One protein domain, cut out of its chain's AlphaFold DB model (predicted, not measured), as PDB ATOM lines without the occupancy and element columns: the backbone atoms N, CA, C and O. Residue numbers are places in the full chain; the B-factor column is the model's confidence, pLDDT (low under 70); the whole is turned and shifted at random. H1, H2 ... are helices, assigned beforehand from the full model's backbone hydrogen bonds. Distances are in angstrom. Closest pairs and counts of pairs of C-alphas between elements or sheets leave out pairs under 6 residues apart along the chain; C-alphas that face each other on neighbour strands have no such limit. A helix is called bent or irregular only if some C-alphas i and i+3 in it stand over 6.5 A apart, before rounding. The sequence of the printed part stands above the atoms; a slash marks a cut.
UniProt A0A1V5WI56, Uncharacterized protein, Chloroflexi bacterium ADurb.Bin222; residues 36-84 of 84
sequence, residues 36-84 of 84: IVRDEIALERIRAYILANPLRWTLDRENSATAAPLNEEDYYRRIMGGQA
ATOM      1  N   ILE A  36     192.246 227.330 203.656       94.12
ATOM      2  CA  ILE A  36     191.528 228.034 202.587       94.12
ATOM      3  C   ILE A  36     191.570 227.171 201.321       94.12
ATOM      4  O   ILE A  36     192.651 226.782 200.874       94.12
ATOM      5  N   VAL A  37     190.403 226.898 200.740       94.44
ATOM      6  CA  VAL A  37     190.259 226.231 199.439       94.44
ATOM      7  C   VAL A  37     190.315 227.302 198.355       94.44
ATOM      8  O   VAL A  37     189.510 228.230 198.378       94.44
ATOM      9  N   ARG A  38     191.310 227.227 197.468       94.94
ATOM     10  CA  ARG A  38     191.612 228.288 196.490       94.94
ATOM     11  C   ARG A  38     191.321 227.889 195.045       94.94
ATOM     12  O   ARG A  38     191.290 228.759 194.185       94.94
ATOM     13  N   ASP A  39     191.117 226.600 194.800       95.94
ATOM     14  CA  ASP A  39     190.930 226.021 193.476       95.94
ATOM     15  C   ASP A  39     190.123 224.715 193.564       95.94
ATOM     16  O   ASP A  39     189.946 224.139 194.644       95.94
ATOM     17  N   GLU A  40     189.627 224.265 192.412       97.38
ATOM     18  CA  GLU A  40     188.785 223.070 192.292       97.38
ATOM     19  C   GLU A  40     189.546 221.789 192.657       97.38
ATOM     20  O   GLU A  40     188.999 220.887 193.283       97.38
ATOM     21  N   ILE A  41     190.844 221.721 192.346       94.00
ATOM     22  CA  ILE A  41     191.671 220.546 192.650       94.00
ATOM     23  C   ILE A  41     191.766 220.353 194.170       94.00
ATOM     24  O   ILE A  41     191.646 219.236 194.676       94.00
ATOM     25  N   ALA A  42     191.965 221.436 194.922       92.44
ATOM     26  CA  ALA A  42     191.966 221.416 196.377       92.44
ATOM     27  C   ALA A  42     190.594 221.025 196.940       92.44
ATOM     28  O   ALA A  42     190.539 220.270 197.914       92.44
ATOM     29  N   LEU A  43     189.504 221.506 196.334       95.38
ATOM     30  CA  LEU A  43     188.144 221.156 196.737       95.38
ATOM     31  C   LEU A  43     187.879 219.654 196.574       95.38
ATOM     32  O   LEU A  43     187.462 219.002 197.535       95.38
ATOM     33  N   GLU A  44     188.187 219.099 195.404       95.25
ATOM     34  CA  GLU A  44     188.003 217.677 195.105       95.25
ATOM     35  C   GLU A  44     188.838 216.784 196.026       95.25
ATOM     36  O   GLU A  44     188.333 215.813 196.594       95.25
ATOM     37  N   ARG A  45     190.090 217.167 196.303       90.75
ATOM     38  CA  ARG A  45     190.938 216.450 197.271       90.75
ATOM     39  C   ARG A  45     190.347 216.446 198.679       90.75
ATOM     40  O   ARG A  45     190.373 215.413 199.346       90.75
ATOM     41  N   ILE A  46     189.814 217.577 199.145       93.06
ATOM     42  CA  ILE A  46     189.194 217.674 200.476       93.06
ATOM     43  C   ILE A  46     187.928 216.817 200.547       93.06
ATOM     44  O   ILE A  46     187.726 216.111 201.535       93.06
ATOM     45  N   ARG A  47     187.096 216.828 199.501       94.94
ATOM     46  CA  ARG A  47     185.902 215.975 199.416       94.94
ATOM     47  C   ARG A  47     186.271 214.495 199.461       94.94
ATOM     48  O   ARG A  47     185.731 213.763 200.290       94.94
ATOM     49  N   ALA A  48     187.231 214.075 198.637       92.50
ATOM     50  CA  ALA A  48     187.730 212.704 198.624       92.50
ATOM     51  C   ALA A  48     188.291 212.287 199.993       92.50
ATOM     52  O   ALA A  48     187.997 211.194 200.474       92.50
ATOM     53  N   TYR A  49     189.037 213.177 200.661       89.69
ATOM     54  CA  TYR A  49     189.535 212.937 202.014       89.69
ATOM     55  C   TYR A  49     188.395 212.719 203.018       89.69
ATOM     56  O   TYR A  49     188.415 211.724 203.739       89.69
ATOM     57  N   ILE A  50     187.386 213.599 203.049       91.50
ATOM     58  CA  ILE A  50     186.246 213.487 203.976       91.50
ATOM     59  C   ILE A  50     185.514 212.154 203.785       91.50
ATOM     60  O   ILE A  50     185.191 211.492 204.771       91.50
ATOM     61  N   LEU A  51     185.290 211.741 202.533       93.88
ATOM     62  CA  LEU A  51     184.622 210.477 202.212       93.88
ATOM     63  C   LEU A  51     185.463 209.253 202.592       93.88
ATOM     64  O   LEU A  51     184.924 208.266 203.086       93.88
ATOM     65  N   ALA A  52     186.778 209.310 202.381       89.56
ATOM     66  CA  ALA A  52     187.670 208.187 202.648       89.56
ATOM     67  C   ALA A  52     188.078 208.066 204.129       89.56
ATOM     68  O   ALA A  52     188.477 206.983 204.561       89.56
ATOM     69  N   ASN A  53     187.998 209.146 204.913       89.75
ATOM     70  CA  ASN A  53     188.489 209.184 206.293       89.75
ATOM     71  C   ASN A  53     187.876 208.104 207.208       89.75
ATOM     72  O   ASN A  53     188.642 207.438 207.902       89.75
ATOM     73  N   PRO A  54     186.553 207.831 207.192       90.44
ATOM     74  CA  PRO A  54     185.981 206.763 208.017       90.44
ATOM     75  C   PRO A  54     186.600 205.385 207.743       90.44
ATOM     76  O   PRO A  54     186.860 204.636 208.679       90.44
ATOM     77  N   LEU A  55     186.895 205.076 206.475       88.38
ATOM     78  CA  LEU A  55     187.533 203.815 206.070       88.38
ATOM     79  C   LEU A  55     189.007 203.742 206.488       88.38
ATOM     80  O   LEU A  55     189.570 202.659 206.611       88.38
ATOM     81  N   ARG A  56     189.642 204.900 206.680       84.44
ATOM     82  CA  ARG A  56     191.064 205.038 207.018       84.44
ATOM     83  C   ARG A  56     191.301 205.228 208.517       84.44
ATOM     84  O   ARG A  56     192.448 205.168 208.944       84.44
ATOM     85  N   TRP A  57     190.243 205.377 209.318       86.19
ATOM     86  CA  TRP A  57     190.331 205.665 210.753       86.19
ATOM     87  C   TRP A  57     191.142 204.630 211.546       86.19
ATOM     88  O   TRP A  57     191.883 204.975 212.460       86.19
ATOM     89  N   THR A  58     191.064 203.351 211.183       84.50
ATOM     90  CA  THR A  58     191.835 202.280 211.843       84.50
ATOM     91  C   THR A  58     193.344 202.375 211.609       84.50
ATOM     92  O   THR A  58     194.109 201.729 212.312       84.50
ATOM     93  N   LEU A  59     193.767 203.146 210.607       79.19
ATOM     94  CA  LEU A  59     195.169 203.408 210.281       79.19
ATOM     95  C   LEU A  59     195.624 204.778 210.797       79.19
ATOM     96  O   LEU A  59     196.787 205.146 210.629       79.19
ATOM     97  N   ASP A  60     194.700 205.549 211.371       79.19
ATOM     98  CA  ASP A  60     194.962 206.900 211.824       79.19
ATOM     99  C   ASP A  60     195.779 206.897 213.114       79.19
ATOM    100  O   ASP A  60     195.592 206.053 213.997       79.19
ATOM    101  N   ARG A  61     196.700 207.856 213.220       76.44
ATOM    102  CA  ARG A  61     197.549 208.015 214.400       76.44
ATOM    103  C   ARG A  61     196.781 208.539 215.604       76.44
ATOM    104  O   ARG A  61     197.111 208.186 216.731       76.44
ATOM    105  N   GLU A  62     195.787 209.383 215.371       78.38
ATOM    106  CA  GLU A  62     194.985 209.984 216.435       78.38
ATOM    107  C   GLU A  62     193.898 209.020 216.936       78.38
ATOM    108  O   GLU A  62     193.174 209.320 217.889       78.38
ATOM    109  N   ASN A  63     193.787 207.842 216.318       83.56
ATOM    110  CA  ASN A  63     192.958 206.766 216.819       83.56
ATOM    111  C   ASN A  63     193.653 206.076 218.001       83.56
ATOM    112  O   ASN A  63     194.608 205.319 217.843       83.56
ATOM    113  N   SER A  64     193.116 206.301 219.199       78.00
ATOM    114  CA  SER A  64     193.624 205.732 220.450       78.00
ATOM    115  C   SER A  64     193.545 204.203 220.530       78.00
ATOM    116  O   SER A  64     194.161 203.618 221.417       78.00
ATOM    117  N   ALA A  65     192.801 203.551 219.632       80.38
ATOM    118  CA  ALA A  65     192.762 202.094 219.524       80.38
ATOM    119  C   ALA A  65     193.911 201.519 218.668       80.38
ATOM    120  O   ALA A  65     194.108 200.303 218.653       80.38
ATOM    121  N   THR A  66     194.668 202.359 217.953       71.69
ATOM    122  CA  THR A  66     195.772 201.926 217.090       71.69
ATOM    123  C   THR A  66     197.033 201.687 217.925       71.69
ATOM    124  O   THR A  66     197.599 202.612 218.499       71.69
ATOM    125  N   ALA A  67     197.509 200.439 217.978       59.25
ATOM    126  CA  ALA A  67     198.662 200.041 218.799       59.25
ATOM    127  C   ALA A  67     200.029 200.559 218.295       59.25
ATOM    128  O   ALA A  67     201.003 200.535 219.044       59.25
ATOM    129  N   ALA A  68     200.120 201.014 217.039       62.09
ATOM    130  CA  ALA A  68     201.349 201.530 216.433       62.09
ATOM    131  C   ALA A  68     201.010 202.525 215.305       62.09
ATOM    132  O   ALA A  68     200.740 202.102 214.177       62.09
ATOM    133  N   PRO A  69     200.957 203.837 215.582       62.84
ATOM    134  CA  PRO A  69     200.647 204.819 214.555       62.84
ATOM    135  C   PRO A  69     201.739 204.868 213.479       62.84
ATOM    136  O   PRO A  69     202.930 204.849 213.796       62.84
ATOM    137  N   LEU A  70     201.341 204.979 212.207       63.34
ATOM    138  CA  LEU A  70     202.274 205.334 211.135       63.34
ATOM    139  C   LEU A  70     202.945 206.672 211.485       63.34
ATOM    140  O   LEU A  70     202.292 207.583 212.008       63.34
ATOM    141  N   ASN A  71     204.244 206.807 211.202       72.00
ATOM    142  CA  ASN A  71     204.878 208.121 211.282       72.00
ATOM    143  C   ASN A  71     204.228 209.069 210.256       72.00
ATOM    144  O   ASN A  71     203.555 208.635 209.319       72.00
ATOM    145  N   GLU A  72     204.391 210.375 210.464       63.34
ATOM    146  CA  GLU A  72     203.695 211.396 209.676       63.34
ATOM    147  C   GLU A  72     203.944 211.251 208.167       63.34
ATOM    148  O   GLU A  72     203.019 211.348 207.361       63.34
ATOM    149  N   GLU A  73     205.182 210.944 207.794       67.38
ATOM    150  CA  GLU A  73     205.595 210.819 206.403       67.38
ATOM    151  C   GLU A  73     204.990 209.577 205.730       67.38
ATOM    152  O   GLU A  73     204.509 209.662 204.600       67.38
ATOM    153  N   ASP A  74     204.943 208.445 206.435       69.50
ATOM    154  CA  ASP A  74     204.347 207.196 205.953       69.50
ATOM    155  C   ASP A  74     202.816 207.270 205.902       69.50
ATOM    156  O   ASP A  74     202.202 206.737 204.971       69.50
ATOM    157  N   TYR A  75     202.188 207.971 206.854       68.06
ATOM    158  CA  TYR A  75     200.749 208.231 206.842       68.06
ATOM    159  C   TYR A  75     200.366 209.029 205.595       68.06
ATOM    160  O   TYR A  75     199.554 208.570 204.787       68.06
ATOM    161  N   TYR A  76     201.001 210.184 205.368       68.50
ATOM    162  CA  TYR A  76     200.685 211.001 204.200       68.50
ATOM    163  C   TYR A  76     201.097 210.328 202.888       68.50
ATOM    164  O   TYR A  76     200.335 210.410 201.926       68.50
ATOM    165  N   ARG A  77     202.214 209.586 202.831       69.44
ATOM    166  CA  ARG A  77     202.574 208.792 201.642       69.44
ATOM    167  C   ARG A  77     201.510 207.755 201.297       69.44
ATOM    168  O   ARG A  77     201.134 207.635 200.137       69.44
ATOM    169  N   ARG A  78     200.971 207.036 202.280       66.31
ATOM    170  CA  ARG A  78     199.966 205.989 202.039       66.31
ATOM    171  C   ARG A  78     198.580 206.551 201.717       66.31
ATOM    172  O   ARG A  78     197.825 205.944 200.963       66.31
ATOM    173  N   ILE A  79     198.252 207.712 202.276       63.47
ATOM    174  CA  ILE A  79     196.948 208.371 202.131       63.47
ATOM    175  C   ILE A  79     196.876 209.235 200.861       63.47
ATOM    176  O   ILE A  79     195.814 209.285 200.233       63.47
ATOM    177  N   MET A  80     197.988 209.877 200.475       63.78
ATOM    178  CA  MET A  80     198.086 210.833 199.358       63.78
ATOM    179  C   MET A  80     198.898 210.319 198.158       63.78
ATOM    180  O   MET A  80     198.741 210.853 197.067       63.78
ATOM    181  N   GLY A  81     199.755 209.306 198.328       57.41
ATOM    182  CA  GLY A  81     200.618 208.751 197.272       57.41
ATOM    183  C   GLY A  81     200.025 207.568 196.500       57.41
ATOM    184  O   GLY A  81     200.701 206.991 195.658       57.41
ATOM    185  N   GLY A  82     198.774 207.189 196.774       51.16
ATOM    186  CA  GLY A  82     198.079 206.069 196.124       51.16
ATOM    187  C   GLY A  82     197.319 206.416 194.840       51.16
ATOM    188  O   GLY A  82     196.400 205.682 194.491       51.16
ATOM    189  N   GLN A  83     197.636 207.525 194.168       42.44
ATOM    190  CA  GLN A  83     197.069 207.855 192.856       42.44
ATOM    191  C   GLN A  83     198.194 208.238 191.894       42.44
ATOM    192  O   GLN A  83     198.703 209.357 191.938       42.44
ATOM    193  N   ALA A  84     198.582 207.262 191.074       36.19
ATOM    194  CA  ALA A  84     199.201 207.464 189.770       36.19
ATOM    195  C   ALA A  84     198.139 207.171 188.705       36.19
ATOM    196  O   ALA A  84     197.331 206.242 188.950       36.19
TER     197      ALA A  84
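Overview. This is residues 36 to 84 of the 84 residues of an uncharacterized protein of Chloroflexi bacterium ADurb.Bin222 (UniProt A0A1V5WI56). A long helix, H1, with a kink near residue 53, makes most of the length of this loose, elongated model. After it a long loop, residues 60 to 71, swings out and folds back to a short second helix, H2, which comes near H1 without touching it; at the other end, residues 38 to 44 stick out. The printed part has 49 residues with two named helices, H1 then H2, and no named strand, and its class is all helix. The radius of gyration of the C-alphas is 12.3 A, and the C-alphas span 37 by 20 by 19 A.

Arrangement. H1, residues 40 to 59, has a kink of 63 degrees near residue 53. It is irregular: C-alphas 55 and 58 are 7.4 A apart. H2, residues 72 to 80, and H1 are near each other, with 9 pairs of C-alphas within 10 A and none within 8 A; the closest are 8.1 A apart. Residues 38 to 44, of which 40 to 44 belong to H1, stand free. Every O i to N i+4 pair of H2 is within hydrogen-bond range, and in H1 12 of 16 are.

Along the chain. H1 runs from Glu 40, C-alpha at (188.785, 223.070, 192.292), to Leu 59, C-alpha at (195.169, 203.408, 210.281), 27.4 A from first to last C-alpha. H2 runs from Glu 72 to Met 80, C-alpha at (198.086, 210.833, 199.358), 11.8 A from first to last C-alpha.

Size, cuts and confidence. The two C-alphas farthest apart are those of Asp 39 and Ala 67, at 37.1 A. The printed part has no cut and ends at Ala 84, the chain's last residue. The link from H1 to H2, 12 residues, is long. The mean pLDDT of the printed part is 78.5; 17 residues are under 70, namely residues 67 to 70 and 72 to 84.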